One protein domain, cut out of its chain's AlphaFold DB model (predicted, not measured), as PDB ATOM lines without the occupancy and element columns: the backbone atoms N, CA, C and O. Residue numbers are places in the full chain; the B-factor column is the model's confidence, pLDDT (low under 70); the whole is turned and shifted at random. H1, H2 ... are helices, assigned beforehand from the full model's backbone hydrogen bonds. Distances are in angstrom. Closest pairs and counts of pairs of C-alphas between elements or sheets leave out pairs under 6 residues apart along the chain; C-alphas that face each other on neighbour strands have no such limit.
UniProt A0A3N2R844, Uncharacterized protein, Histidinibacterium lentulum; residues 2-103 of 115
ATOM      1  N   LEU A   2       5.078 -44.435  35.157       76.75
ATOM      2  CA  LEU A   2       4.894 -43.902  33.786       76.75
ATOM      3  C   LEU A   2       4.294 -42.481  33.718       76.75
ATOM      4  O   LEU A   2       4.710 -41.679  32.885       76.75
ATOM      5  N   GLN A   3       3.359 -42.148  34.615       80.62
ATOM      6  CA  GLN A   3       2.757 -40.806  34.681       80.62
ATOM      7  C   GLN A   3       3.795 -39.707  34.960       80.62
ATOM      8  O   GLN A   3       3.739 -38.640  34.356       80.62
ATOM      9  N   ASP A   4       4.784 -39.994  35.804       88.81
ATOM     10  CA  ASP A   4       5.839 -39.051  36.182       88.81
ATOM     11  C   ASP A   4       6.831 -38.788  35.029       88.81
ATOM     12  O   ASP A   4       7.231 -37.650  34.784       88.81
ATOM     13  N   VAL A   5       7.165 -39.812  34.235       87.62
ATOM     14  CA  VAL A   5       7.990 -39.634  33.024       87.62
ATOM     15  C   VAL A   5       7.270 -38.749  32.003       87.62
ATOM     16  O   VAL A   5       7.867 -37.814  31.468       87.62
ATOM     17  N   SER A   6       5.977 -38.995  31.770       90.38
ATOM     18  CA  SER A   6       5.167 -38.202  30.836       90.38
ATOM     19  C   SER A   6       5.092 -36.725  31.240       90.38
ATOM     20  O   SER A   6       5.270 -35.837  30.400       90.38
ATOM     21  N   GLN A   7       4.921 -36.444  32.537       91.31
ATOM     22  CA  GLN A   7       4.906 -35.078  33.069       91.31
ATOM     23  C   GLN A   7       6.252 -34.370  32.873       91.31
ATOM     24  O   GLN A   7       6.283 -33.246  32.370       91.31
ATOM     25  N   ARG A   8       7.371 -35.040  33.183       89.94
ATOM     26  CA  ARG A   8       8.722 -34.482  32.994       89.94
ATOM     27  C   ARG A   8       9.022 -34.166  31.530       89.94
ATOM     28  O   ARG A   8       9.605 -33.124  31.227       89.94
ATOM     29  N   VAL A   9       8.606 -35.041  30.618       92.12
ATOM     30  CA  VAL A   9       8.755 -34.825  29.174       92.12
ATOM     31  C   VAL A   9       7.901 -33.639  28.718       92.12
ATOM     32  O   VAL A   9       8.423 -32.717  28.091       92.12
ATOM     33  N   SER A  10       6.623 -33.609  29.097       93.81
ATOM     34  CA  SER A  10       5.690 -32.528  28.745       93.81
ATOM     35  C   SER A  10       6.179 -31.162  29.228       93.81
ATOM     36  O   SER A  10       6.195 -30.199  28.462       93.81
ATOM     37  N   HIS A  11       6.672 -31.091  30.466       94.31
ATOM     38  CA  HIS A  11       7.236 -29.872  31.039       94.31
ATOM     39  C   HIS A  11       8.440 -29.349  30.236       94.31
ATOM     40  O   HIS A  11       8.528 -28.158  29.939       94.31
ATOM     41  N   ARG A  12       9.345 -30.235  29.799       94.88
ATOM     42  CA  ARG A  12      10.497 -29.857  28.958       94.88
ATOM     43  C   ARG A  12      10.076 -29.319  27.596       94.88
ATOM     44  O   ARG A  12      10.643 -28.330  27.132       94.88
ATOM     45  N   PHE A  13       9.100 -29.962  26.954       95.06
ATOM     46  CA  PHE A  13       8.551 -29.482  25.686       95.06
ATOM     47  C   PHE A  13       7.939 -28.090  25.841       95.06
ATOM     48  O   PHE A  13       8.180 -27.225  24.999       95.06
ATOM     49  N   GLU A  14       7.221 -27.855  26.937       95.88
ATOM     50  CA  GLU A  14       6.633 -26.555  27.233       95.88
ATOM     51  C   GLU A  14       7.692 -25.465  27.420       95.88
ATOM     52  O   GLU A  14       7.646 -24.436  26.743       95.88
ATOM     53  N   LEU A  15       8.713 -25.712  28.246       95.56
ATOM     54  CA  LEU A  15       9.827 -24.776  28.416       95.56
ATOM     55  C   LEU A  15      10.535 -24.484  27.089       95.56
ATOM     56  O   LEU A  15      10.821 -23.324  26.795       95.56
ATOM     57  N   ARG A  16      10.771 -25.506  26.254       95.12
ATOM     58  CA  ARG A  16      11.389 -25.321  24.932       95.12
ATOM     59  C   ARG A  16      10.546 -24.407  24.043       95.12
ATOM     60  O   ARG A  16      11.099 -23.495  23.437       95.12
ATOM     61  N   ARG A  17       9.226 -24.621  23.980       94.12
ATOM     62  CA  ARG A  17       8.307 -23.766  23.205       94.12
ATOM     63  C   ARG A  17       8.335 -22.325  23.693       94.12
ATOM     64  O   ARG A  17       8.481 -21.418  22.880       94.12
ATOM     65  N   ARG A  18       8.290 -22.114  25.011       94.94
ATOM     66  CA  ARG A  18       8.406 -20.776  25.610       94.94
ATOM     67  C   ARG A  18       9.740 -20.111  25.253       94.94
ATOM     68  O   ARG A  18       9.742 -18.938  24.896       94.94
ATOM     69  N   MET A  19      10.858 -20.841  25.289       94.50
ATOM     70  CA  MET A  19      12.165 -20.316  24.867       94.50
ATOM     71  C   MET A  19      12.196 -19.947  23.378       94.50
ATOM     72  O   MET A  19      12.677 -18.869  23.047       94.50
ATOM     73  N   MET A  20      11.648 -20.787  22.493       93.81
ATOM     74  CA  MET A  20      11.535 -20.475  21.059       93.81
ATOM     75  C   MET A  20      10.702 -19.213  20.819       93.81
ATOM     76  O   MET A  20      11.154 -18.310  20.117       93.81
ATOM     77  N   GLY A  21       9.564 -19.076  21.507       92.44
ATOM     78  CA  GLY A  21       8.740 -17.867  21.438       92.44
ATOM     79  C   GLY A  21       9.476 -16.601  21.900       92.44
ATOM     80  O   GLY A  21       9.316 -15.543  21.298       92.44
ATOM     81  N   ARG A  22      10.356 -16.689  22.910       90.75
ATOM     82  CA  ARG A  22      11.201 -15.555  23.349       90.75
ATOM     83  C   ARG A  22      12.246 -15.126  22.315       90.75
ATOM     84  O   ARG A  22      12.766 -14.018  22.427       90.75
ATOM     85  N   MET A  23      12.559 -15.990  21.356       89.19
ATOM     86  CA  MET A  23      13.459 -15.703  20.238       89.19
ATOM     87  C   MET A  23      12.710 -15.283  18.969       89.19
ATOM     88  O   MET A  23      13.356 -15.032  17.962       89.19
ATOM     89  N   GLY A  24      11.375 -15.211  19.010       90.81
ATOM     90  CA  GLY A  24      10.552 -14.891  17.843       90.81
ATOM     91  C   GLY A  24      10.305 -16.070  16.901       90.81
ATOM     92  O   GLY A  24       9.687 -15.880  15.866       90.81
ATOM     93  N   ILE A  25      10.729 -17.286  17.259       89.81
ATOM     94  CA  ILE A  25      10.531 -18.468  16.414       89.81
ATOM     95  C   ILE A  25       9.103 -18.975  16.625       89.81
ATOM     96  O   ILE A  25       8.796 -19.591  17.656       89.81
ATOM     97  N   ALA A  26       8.225 -18.685  15.667       86.25
ATOM     98  CA  ALA A  26       6.841 -19.135  15.685       86.25
ATOM     99  C   ALA A  26       6.728 -20.619  15.274       86.25
ATOM    100  O   ALA A  26       7.513 -21.105  14.458       86.25
ATOM    101  N   PRO A  27       5.768 -21.374  15.836       80.75
ATOM    102  CA  PRO A  27       5.467 -22.716  15.361       80.75
ATOM    103  C   PRO A  27       4.752 -22.637  14.007       80.75
ATOM    104  O   PRO A  27       3.554 -22.377  13.951       80.75
ATOM    105  N   ASP A  28       5.491 -22.898  12.937       86.62
ATOM    106  CA  ASP A  28       4.978 -23.019  11.574       86.62
ATOM    107  C   ASP A  28       5.275 -24.444  11.055       86.62
ATOM    108  O   ASP A  28       6.432 -24.879  11.115       86.62
ATOM    109  N   PRO A  29       4.260 -25.214  10.612       83.88
ATOM    110  CA  PRO A  29       4.443 -26.559  10.066       83.88
ATOM    111  C   PRO A  29       5.396 -26.635   8.867       83.88
ATOM    112  O   PRO A  29       6.139 -27.614   8.762       83.88
ATOM    113  N   ASP A  30       5.405 -25.624   8.001       84.94
ATOM    114  CA  ASP A  30       6.232 -25.617   6.793       84.94
ATOM    115  C   ASP A  30       7.697 -25.358   7.167       84.94
ATOM    116  O   ASP A  30       8.602 -26.098   6.758       84.94
ATOM    117  N   LEU A  31       7.931 -24.408   8.080       85.81
ATOM    118  CA  LEU A  31       9.249 -24.196   8.682       85.81
ATOM    119  C   LEU A  31       9.704 -25.397   9.517       85.81
ATOM    120  O   LEU A  31      10.897 -25.674   9.585       85.81
ATOM    121  N   ALA A  32       8.795 -26.155  10.137       87.06
ATOM    122  CA  ALA A  32       9.174 -27.306  10.956       87.06
ATOM    123  C   ALA A  32       9.881 -28.405  10.146       87.06
ATOM    124  O   ALA A  32      10.757 -29.087  10.686       87.06
ATOM    125  N   VAL A  33       9.534 -28.570   8.864       89.75
ATOM    126  CA  VAL A  33      10.225 -29.504   7.963       89.75
ATOM    127  C   VAL A  33      11.628 -28.989   7.643       89.75
ATOM    128  O   VAL A  33      12.603 -29.727   7.822       89.75
ATOM    129  N   ALA A  34      11.737 -27.716   7.250       89.44
ATOM    130  CA  ALA A  34      13.008 -27.068   6.922       89.44
ATOM    131  C   ALA A  34      13.978 -27.034   8.119       89.44
ATOM    132  O   ALA A  34      15.165 -27.306   7.968       89.44
ATOM    133  N   LEU A  35      13.455 -26.794   9.322       93.19
ATOM    134  CA  LEU A  35      14.207 -26.675  10.575       93.19
ATOM    135  C   LEU A  35      14.293 -27.995  11.357       93.19
ATOM    136  O   LEU A  35      14.685 -28.008  12.527       93.19
ATOM    137  N   SER A  36      13.886 -29.122  10.766       93.69
ATOM    138  CA  SER A  36      13.741 -30.400  11.480       93.69
ATOM    139  C   SER A  36      15.040 -30.869  12.148       93.69
ATOM    140  O   SER A  36      15.015 -31.416  13.259       93.69
ATOM    141  N   ARG A  37      16.191 -30.613  11.514       96.44
ATOM    142  CA  ARG A  37      17.521 -30.934  12.046       96.44
ATOM    143  C   ARG A  37      17.837 -30.111  13.296       96.44
ATOM    144  O   ARG A  37      18.236 -30.674  14.317       96.44
ATOM    145  N   GLU A  38      17.644 -28.804  13.234       96.62
ATOM    146  CA  GLU A  38      17.934 -27.849  14.301       96.62
ATOM    147  C   GLU A  38      16.952 -28.041  15.464       96.62
ATOM    148  O   GLU A  38      17.356 -28.106  16.629       96.62
ATOM    149  N   ILE A  39      15.668 -28.264  15.163       94.50
ATOM    150  CA  ILE A  39      14.653 -28.638  16.154       94.50
ATOM    151  C   ILE A  39      15.085 -29.915  16.879       94.50
ATOM    152  O   ILE A  39      15.100 -29.936  18.112       94.50
ATOM    153  N   ARG A  40      15.495 -30.965  16.156       95.94
ATOM    154  CA  ARG A  40      15.980 -32.208  16.775       95.94
ATOM    155  C   ARG A  40      17.193 -31.956  17.674       95.94
ATOM    156  O   ARG A  40      17.232 -32.493  18.781       95.94
ATOM    157  N   ALA A  41      18.143 -31.129  17.241       96.44
ATOM    158  CA  ALA A  41      19.310 -30.775  18.045       96.44
ATOM    159  C   ALA A  41      18.911 -30.092  19.365       96.44
ATOM    160  O   ALA A  41      19.404 -30.478  20.428       96.44
ATOM    161  N   THR A  42      17.958 -29.150  19.337       95.75
ATOM    162  CA  THR A  42      17.455 -28.515  20.572       95.75
ATOM    163  C   THR A  42      16.736 -29.504  21.490       95.75
ATOM    164  O   THR A  42      16.893 -29.426  22.706       95.75
ATOM    165  N   VAL A  43      15.980 -30.463  20.941       95.19
ATOM    166  CA  VAL A  43      15.302 -31.504  21.735       95.19
ATOM    167  C   VAL A  43      16.315 -32.368  22.476       95.19
ATOM    168  O   VAL A  43      16.172 -32.549  23.683       95.19
ATOM    169  N   LEU A  44      17.334 -32.873  21.775       95.94
ATOM    170  CA  LEU A  44      18.357 -33.735  22.371       95.94
ATOM    171  C   LEU A  44      19.161 -32.983  23.442       95.94
ATOM    172  O   LEU A  44      19.249 -33.448  24.576       95.94
ATOM    173  N   ALA A  45      19.626 -31.768  23.139       95.06
ATOM    174  CA  ALA A  45      20.371 -30.952  24.098       95.06
ATOM    175  C   ALA A  45      19.535 -30.582  25.339       95.06
ATOM    176  O   ALA A  45      20.040 -30.568  26.465       95.06
ATOM    177  N   CYS A  46      18.237 -30.307  25.168       94.25
ATOM    178  CA  CYS A  46      17.337 -30.086  26.297       94.25
ATOM    179  C   CYS A  46      17.071 -31.367  27.093       94.25
ATOM    180  O   CYS A  46      16.913 -31.272  28.308       94.25
ATOM    181  N   ALA A  47      17.007 -32.541  26.459       92.62
ATOM    182  CA  ALA A  47      16.791 -33.815  27.146       92.62
ATOM    183  C   ALA A  47      17.952 -34.166  28.092       92.62
ATOM    184  O   ALA A  47      17.716 -34.676  29.185       92.62
ATOM    185  N   GLU A  48      19.182 -33.809  27.719       92.62
ATOM    186  CA  GLU A  48      20.392 -34.020  28.527       92.62
ATOM    187  C   GLU A  48      20.545 -33.022  29.692       92.62
ATOM    188  O   GLU A  48      21.348 -33.224  30.606       92.62
ATOM    189  N   CYS A  49      19.787 -31.920  29.693       93.19
ATOM    190  CA  CYS A  49      19.859 -30.916  30.754       93.19
ATOM    191  C   CYS A  49      19.099 -31.371  32.012       93.19
ATOM    192  O   CYS A  49      17.891 -31.595  31.966       93.19
ATOM    193  N   GLY A  50      19.761 -31.453  33.168       91.38
ATOM    194  CA  GLY A  50      19.117 -31.822  34.440       91.38
ATOM    195  C   GLY A  50      18.298 -30.708  35.107       91.38
ATOM    196  O   GLY A  50      17.469 -31.003  35.958       91.38
ATOM    197  N   ASN A  51      18.489 -29.447  34.705       91.69
ATOM    198  CA  ASN A  51      18.069 -28.280  35.490       91.69
ATOM    199  C   ASN A  51      16.945 -27.486  34.804       91.69
ATOM    200  O   ASN A  51      17.149 -26.347  34.378       91.69
ATOM    201  N   THR A  52      15.759 -28.081  34.670       94.19
ATOM    202  CA  THR A  52      14.595 -27.419  34.047       94.19
ATOM    203  C   THR A  52      14.068 -26.239  34.861       94.19
ATOM    204  O   THR A  52      13.601 -25.262  34.276       94.19
ATOM    205  N   ASP A  53      14.223 -26.275  36.184       95.69
ATOM    206  CA  ASP A  53      13.688 -25.253  37.092       95.69
ATOM    207  C   ASP A  53      14.367 -23.893  36.903       95.69
ATOM    208  O   ASP A  53      13.722 -22.850  36.979       95.69
ATOM    209  N   ILE A  54      15.662 -23.886  36.565       95.62
ATOM    210  CA  ILE A  54      16.402 -22.649  36.276       95.62
ATOM    211  C   ILE A  54      15.871 -22.007  34.985       95.62
ATOM    212  O   ILE A  54      15.699 -20.789  34.916       95.62
ATOM    213  N   CYS A  55      15.566 -22.821  33.968       95.00
ATOM    214  CA  CYS A  55      14.947 -22.337  32.734       95.00
ATOM    215  C   CYS A  55      13.554 -21.756  33.002       95.00
ATOM    216  O   CYS A  55      13.237 -20.691  32.474       95.00
ATOM    217  N   ALA A  56      12.745 -22.430  33.826       96.75
ATOM    218  CA  ALA A  56      11.426 -21.949  34.229       96.75
ATOM    219  C   ALA A  56      11.528 -20.599  34.952       96.75
ATOM    220  O   ALA A  56      10.953 -19.616  34.488       96.75
ATOM    221  N   GLY A  57      12.358 -20.512  35.996       97.44
ATOM    222  CA  GLY A  57      12.546 -19.281  36.763       97.44
ATOM    223  C   GLY A  57      13.037 -18.109  35.911       97.44
ATOM    224  O   GLY A  57      12.541 -16.993  36.051       97.44
ATOM    225  N   TRP A  58      13.960 -18.348  34.978       95.50
ATOM    226  CA  TRP A  58      14.428 -17.313  34.051       95.50
ATOM    227  C   TRP A  58      13.328 -16.833  33.087       95.50
ATOM    228  O   TRP A  58      13.206 -15.632  32.832       95.50
ATOM    229  N   LEU A  59      12.501 -17.750  32.570       96.38
ATOM    230  CA  LEU A  59      11.363 -17.410  31.708       96.38
ATOM    231  C   LEU A  59      10.284 -16.620  32.459       96.38
ATOM    232  O   LEU A  59       9.708 -15.687  31.888       96.38
ATOM    233  N   ASP A  60      10.016 -16.991  33.709       96.88
ATOM    234  CA  ASP A  60       9.007 -16.366  34.567       96.88
ATOM    235  C   ASP A  60       9.437 -14.958  35.011       96.88
ATOM    236  O   ASP A  60       8.608 -14.058  35.105       96.88
ATOM    237  N   GLN A  61      10.745 -14.717  35.149       96.25
ATOM    238  CA  GLN A  61      11.327 -13.387  35.387       96.25
ATOM    239  C   GLN A  61      11.345 -12.479  34.145       96.25
ATOM    240  O   GLN A  61      11.865 -11.366  34.191       96.25
ATOM    241  N   GLY A  62      10.799 -12.926  33.012       94.38
ATOM    242  CA  GLY A  62      10.733 -12.099  31.810       94.38
ATOM    243  C   GLY A  62      12.007 -12.093  30.967       94.38
ATOM    244  O   GLY A  62      12.145 -11.216  30.112       94.38
ATOM    245  N   GLY A  63      12.903 -13.067  31.159       90.56
ATOM    246  CA  GLY A  63      14.141 -13.198  30.398       90.56
ATOM    247  C   GLY A  63      13.948 -13.100  28.877       90.56
ATOM    248  O   GLY A  63      12.950 -13.565  28.315       90.56
ATOM    249  N   ARG A  64      14.912 -12.464  28.199       88.00
ATOM    250  CA  ARG A  64      14.946 -12.292  26.737       88.00
ATOM    251  C   ARG A  64      16.171 -12.971  26.129       88.00
ATOM    252  O   ARG A  64      17.237 -12.982  26.739       88.00
ATOM    253  N   GLY A  65      16.022 -13.486  24.910       88.38
ATOM    254  CA  GLY A  65      17.102 -14.163  24.190       88.38
ATOM    255  C   GLY A  65      17.454 -15.523  24.795       88.38
ATOM    256  O   GLY A  65      16.571 -16.264  25.219       88.38
ATOM    257  N   LEU A  66      18.746 -15.861  24.815       90.94
ATOM    258  CA  LEU A  66      19.232 -17.140  25.334       90.94
ATOM    259  C   LEU A  66      20.018 -16.962  26.635       90.94
ATOM    260  O   LEU A  66      21.016 -16.233  26.638       90.94
ATOM    261  N   PRO A  67      19.632 -17.647  27.728       90.38
ATOM    262  CA  PRO A  67      20.347 -17.530  28.983       90.38
ATOM    263  C   PRO A  67      21.753 -18.117  28.877       90.38
ATOM    264  O   PRO A  67      21.970 -19.171  28.274       90.38
ATOM    265  N   VAL A  68      22.711 -17.463  29.535       92.69
ATOM    266  CA  VAL A  68      24.123 -17.874  29.528       92.69
ATOM    267  C   VAL A  68      24.356 -19.256  30.144       92.69
ATOM    268  O   VAL A  68      25.300 -19.935  29.763       92.69
ATOM    269  N   PHE A  69      23.473 -19.690  31.049       92.44
ATOM    270  CA  PHE A  69      23.543 -20.990  31.720       92.44
ATOM    271  C   PHE A  69      22.959 -22.149  30.888       92.44
ATOM    272  O   PHE A  69      23.040 -23.307  31.303       92.44
ATOM    273  N   CYS A  70      22.314 -21.872  29.750       94.50
ATOM    274  CA  CYS A  70      21.627 -22.900  28.975       94.50
ATOM    275  C   CYS A  70      22.630 -23.814  28.257       94.50
ATOM    276  O   CYS A  70      23.348 -23.372  27.363       94.50
ATOM    277  N   ARG A  71      22.627 -25.116  28.573       91.94
ATOM    278  CA  ARG A  71      23.436 -26.113  27.842       91.94
ATOM    279  C   ARG A  71      23.048 -26.228  26.366       91.94
ATOM    280  O   ARG A  71      23.905 -26.438  25.522       91.94
ATOM    281  N   ALA A  72      21.770 -26.024  26.051       95.19
ATOM    282  CA  ALA A  72      21.261 -26.028  24.683       95.19
ATOM    283  C   ALA A  72      21.442 -24.678  23.960       95.19
ATOM    284  O   ALA A  72      20.919 -24.509  22.861       95.19
ATOM    285  N   ARG A  73      22.164 -23.706  24.550       95.00
ATOM    286  CA  ARG A  73      22.308 -22.348  24.001       95.00
ATOM    287  C   ARG A  73      22.778 -22.350  22.551       95.00
ATOM    288  O   ARG A  73      22.193 -21.643  21.742       95.00
ATOM    289  N   GLN A  74      23.802 -23.137  22.225       96.06
ATOM    290  CA  GLN A  74      24.319 -23.190  20.858       96.06
ATOM    291  C   GLN A  74      23.265 -23.736  19.884       96.06
ATOM    292  O   GLN A  74      22.986 -23.098  18.878       96.06
ATOM    293  N   ALA A  75      22.597 -24.839  20.240       96.56
ATOM    294  CA  ALA A  75      21.548 -25.428  19.410       96.56
ATOM    295  C   ALA A  75      20.383 -24.456  19.159       96.56
ATOM    296  O   ALA A  75      19.870 -24.379  18.047       96.56
ATOM    297  N   PHE A  76      19.978 -23.682  20.169       95.62
ATOM    298  CA  PHE A  76      18.963 -22.648  19.974       95.62
ATOM    299  C   PHE A  76      19.454 -21.476  19.119       95.62
ATOM    300  O   PHE A  76      18.671 -20.935  18.346       95.62
ATOM    301  N   ALA A  77      20.720 -21.072  19.248       94.56
ATOM    302  CA  ALA A  77      21.292 -20.015  18.418       94.56
ATOM    303  C   ALA A  77      21.362 -20.438  16.944       94.56
ATOM    304  O   ALA A  77      21.082 -19.634  16.057       94.56
ATOM    305  N   ASP A  78      21.696 -21.702  16.686       95.75
ATOM    306  CA  ASP A  78      21.705 -22.268  15.339       95.75
ATOM    307  C   ASP A  78      20.284 -22.394  14.776       95.75
ATOM    308  O   ASP A  78      20.057 -22.008  13.632       95.75
ATOM    309  N   LEU A  79      19.311 -22.812  15.596       94.69
ATOM    310  CA  LEU A  79      17.895 -22.815  15.218       94.69
ATOM    311  C   LEU A  79      17.389 -21.406  14.874       94.69
ATOM    312  O   LEU A  79      16.723 -21.235  13.862       94.69
ATOM    313  N   ALA A  80      17.713 -20.398  15.688       93.69
ATOM    314  CA  ALA A  80      17.312 -19.015  15.431       93.69
ATOM    315  C   ALA A  80      17.919 -18.473  14.128       93.69
ATOM    316  O   ALA A  80      17.240 -17.785  13.372       93.69
ATOM    317  N   ARG A  81      19.180 -18.822  13.840       93.75
ATOM    318  CA  ARG A  81      19.841 -18.459  12.581       93.75
ATOM    319  C   ARG A  81      19.162 -19.118  11.382       93.75
ATOM    320  O   ARG A  81      18.887 -18.435  10.407       93.75
ATOM    321  N   ALA A  82      18.876 -20.416  11.473       94.00
ATOM    322  CA  ALA A  82      18.215 -21.158  10.404       94.00
ATOM    323  C   ALA A  82      16.784 -20.655  10.153       94.00
ATOM    324  O   ALA A  82      16.389 -20.514   9.001       94.00
ATOM    325  N   ALA A  83      16.039 -20.322  11.212       92.06
ATOM    326  CA  ALA A  83      14.703 -19.741  11.095       92.06
ATOM    327  C   ALA A  83      14.733 -18.399  10.348       92.06
ATOM    328  O   ALA A  83      13.989 -18.223   9.391       92.06
ATOM    329  N   ALA A  84      15.657 -17.503  10.711       89.81
ATOM    330  CA  ALA A  84      15.811 -16.218  10.029       89.81
ATOM    331  C   ALA A  84      16.198 -16.372   8.544       89.81
ATOM    332  O   ALA A  84      15.752 -15.595   7.705       89.81
ATOM    333  N   SER A  85      17.017 -17.374   8.202       89.19
ATOM    334  CA  SER A  85      17.350 -17.673   6.802       89.19
ATOM    335  C   SER A  85      16.148 -18.205   6.019       89.19
ATOM    336  O   SER A  85      15.923 -17.772   4.895       89.19
ATOM    337  N   ALA A  86      15.354 -19.091   6.624       85.50
ATOM    338  CA  ALA A  86      14.182 -19.676   5.978       85.50
ATOM    339  C   ALA A  86      13.068 -18.644   5.722       85.50
ATOM    340  O   ALA A  86      12.387 -18.723   4.704       85.50
ATOM    341  N   GLU A  87      12.902 -17.654   6.603       75.94
ATOM    342  CA  GLU A  87      11.964 -16.541   6.394       75.94
ATOM    343  C   GLU A  87      12.375 -15.659   5.202       75.94
ATOM    344  O   GLU A  87      11.529 -15.311   4.381       75.94
ATOM    345  N   GLY A  88      13.672 -15.358   5.055       71.81
ATOM    346  CA  GLY A  88      14.181 -14.576   3.920       71.81
ATOM    347  C   GLY A  88      14.031 -15.294   2.576       71.81
ATOM    348  O   GLY A  88      13.618 -14.690   1.590       71.81
ATOM    349  N   GLU A  89      14.298 -16.601   2.542       61.12
ATOM    350  CA  GLU A  89      14.096 -17.425   1.344       61.12
ATOM    351  C   GLU A  89      12.607 -17.596   1.004       61.12
ATOM    352  O   GLU A  89      12.248 -17.644  -0.172       61.12
ATOM    353  N   ALA A  90      11.726 -17.661   2.009       58.91
ATOM    354  CA  ALA A  90      10.281 -17.732   1.801       58.91
ATOM    355  C   ALA A  90       9.714 -16.428   1.221       58.91
ATOM    356  O   ALA A  90       8.861 -16.482   0.331       58.91
ATOM    357  N   GLU A  91      10.201 -15.269   1.675       51.53
ATOM    358  CA  GLU A  91       9.838 -13.965   1.109       51.53
ATOM    359  C   GLU A  91      10.313 -13.851  -0.351       51.53
ATOM    360  O   GLU A  91       9.511 -13.554  -1.238       51.53
ATOM    361  N   GLU A  92      11.569 -14.221  -0.635       49.31
ATOM    362  CA  GLU A  92      12.137 -14.202  -1.992       49.31
ATOM    363  C   GLU A  92      11.428 -15.191  -2.938       49.31
ATOM    364  O   GLU A  92      11.107 -14.861  -4.084       49.31
ATOM    365  N   ALA A  93      11.097 -16.395  -2.461       53.69
ATOM    366  CA  ALA A  93      10.344 -17.378  -3.235       53.69
ATOM    367  C   ALA A  93       8.903 -16.919  -3.508       53.69
ATOM    368  O   ALA A  93       8.393 -17.126  -4.614       53.69
ATOM    369  N   CYS A  94       8.244 -16.279  -2.538       42.81
ATOM    370  CA  CYS A  94       6.898 -15.742  -2.717       42.81
ATOM    371  C   CYS A  94       6.890 -14.603  -3.745       42.81
ATOM    372  O   CYS A  94       6.047 -14.612  -4.644       42.81
ATOM    373  N   ASP A  95       7.871 -13.698  -3.706       45.41
ATOM    374  CA  ASP A  95       8.015 -12.623  -4.693       45.41
ATOM    375  C   ASP A  95       8.278 -13.158  -6.107       45.41
ATOM    376  O   ASP A  95       7.644 -12.719  -7.074       45.41
ATOM    377  N   VAL A  96       9.133 -14.174  -6.255       51.06
ATOM    378  CA  VAL A  96       9.382 -14.824  -7.556       51.06
ATOM    379  C   VAL A  96       8.123 -15.524  -8.076       51.06
ATOM    380  O   VAL A  96       7.808 -15.437  -9.271       51.06
ATOM    381  N   VAL A  97       7.354 -16.182  -7.205       49.75
ATOM    382  CA  VAL A  97       6.082 -16.826  -7.568       49.75
ATOM    383  C   VAL A  97       5.011 -15.785  -7.922       49.75
ATOM    384  O   VAL A  97       4.275 -15.979  -8.893       49.75
ATOM    385  N   TRP A  98       4.949 -14.649  -7.228       45.16
ATOM    386  CA  TRP A  98       3.988 -13.584  -7.528       45.16
ATOM    387  C   TRP A  98       4.323 -12.856  -8.838       45.16
ATOM    388  O   TRP A  98       3.440 -12.649  -9.674       45.16
ATOM    389  N   VAL A  99       5.599 -12.536  -9.089       53.94
ATOM    390  CA  VAL A  99       6.057 -11.920 -10.351       53.94
ATOM    391  C   VAL A  99       5.814 -12.852 -11.539       53.94
ATOM    392  O   VAL A  99       5.297 -12.421 -12.573       53.94
ATOM    393  N   SER A 100       6.114 -14.144 -11.397       53.69
ATOM    394  CA  SER A 100       5.923 -15.117 -12.478       53.69
ATOM    395  C   SER A 100       4.450 -15.449 -12.754       53.69
ATOM    396  O   SER A 100       4.099 -15.696 -13.911       53.69
ATOM    397  N   GLN A 101       3.560 -15.383 -11.756       53.97
ATOM    398  CA  GLN A 101       2.110 -15.478 -11.974       53.97
ATOM    399  C   GLN A 101       1.526 -14.196 -12.586       53.97
ATOM    400  O   GLN A 101       0.689 -14.270 -13.487       53.97
ATOM    401  N   ARG A 102       2.008 -13.013 -12.182       46.19
ATOM    402  CA  ARG A 102       1.549 -11.722 -12.724       46.19
ATOM    403  C   ARG A 102       1.970 -11.507 -14.180       46.19
ATOM    404  O   ARG A 102       1.195 -10.945 -14.948       46.19
ATOM    405  N   LEU A 103       3.138 -12.011 -14.588       52.47
ATOM    406  CA  LEU A 103       3.575 -11.998 -15.990       52.47
ATOM    407  C   LEU A 103       2.770 -12.960 -16.883       52.47
ATOM    408  O   LEU A 103       2.604 -12.679 -18.064       52.47
TER     409      LEU A 103
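What this domain is: This is residues 2 to 103 of the 115 residues of an uncharacterized protein of Histidinibacterium lentulum (UniProt A0A3N2R844). One long helix, H5, runs side by side with the shorter H3 over its first part, and its far end, residues 91 to 103, sticks out alone as an arm. H1 crosses H3 steeply and has H4 packed on it, while its first residues, 2 to 7, stick out too. The printed part has 102 residues with five named helices, H1 to H5 in that order along the chain, and no named strand; its class is all helix. It is loose, with a radius of gyration of the C-alphas of 16.5 A, and elongated, spanning 58 by 30 by 20 A.

Where its parts are: Find C-alpha 73 at (22.308, -22.348, 24.001); from there H5, residues 73 to 103, runs 45.4 A to C-alpha 103 at (3.575, -11.998, -15.990). Look next at residues 36 to 47, which make H3, 16.3 A long. H2 is the six residues 29 to 34 before it. Find C-alpha 2 at (4.894, -43.902, 33.786), where H1, residues 2 to 22, begins its 30.9 A. H4 is residues 52 to 60, 12.4 A long.

How they stand to each other: Begin at H5, where residues 75 to 82 alone touch H3; the closest C-alphas, of Glu 38 and Leu 79, are 5.1 A apart. These two helices run opposite ways at a shallow tilt of 20 degrees. Further along H5, residues 83 to 86 alone only just touch H2, with 3 pairs of C-alphas within 8 A, the closest being Leu 31 and Ala 86 at 7.2 A. Their lines are only just about perpendicular, at 72 degrees. Go back to H3, whose residues 43 to 47 alone touch residues 12 to 16 of H1; the closest C-alphas, of Arg 12 and Cys 46, are 7.3 A apart, at a steep tilt of 57 degrees, opposite ways. With residues 12 to 19 alone H1 touches H4, the closest C-alphas being those of Leu 15 and Ala 56 at 6.7 A, at a steep tilt of 39 degrees, the same way. H2 and H4 are apart. In H1, H3, H4 and H5 every O i to N i+4 pair is within hydrogen-bond range; in H2 0 of 2 are, beside 3 of 3 O i to N i+3 pairs.

The domain as a whole: Look from Leu 2 to Leu 103: their C-alphas, the two farthest apart, are 59.1 A apart. Without the stretches that stand free, residues 2 to 7 and 91 to 103, the body spans 36 by 23 by 20 A. The printed part has no cut. The link from H4 to H5, residues 61 to 72, is long. The mean pLDDT of the printed part is 85.9, and residues 89 to 103 are under 70.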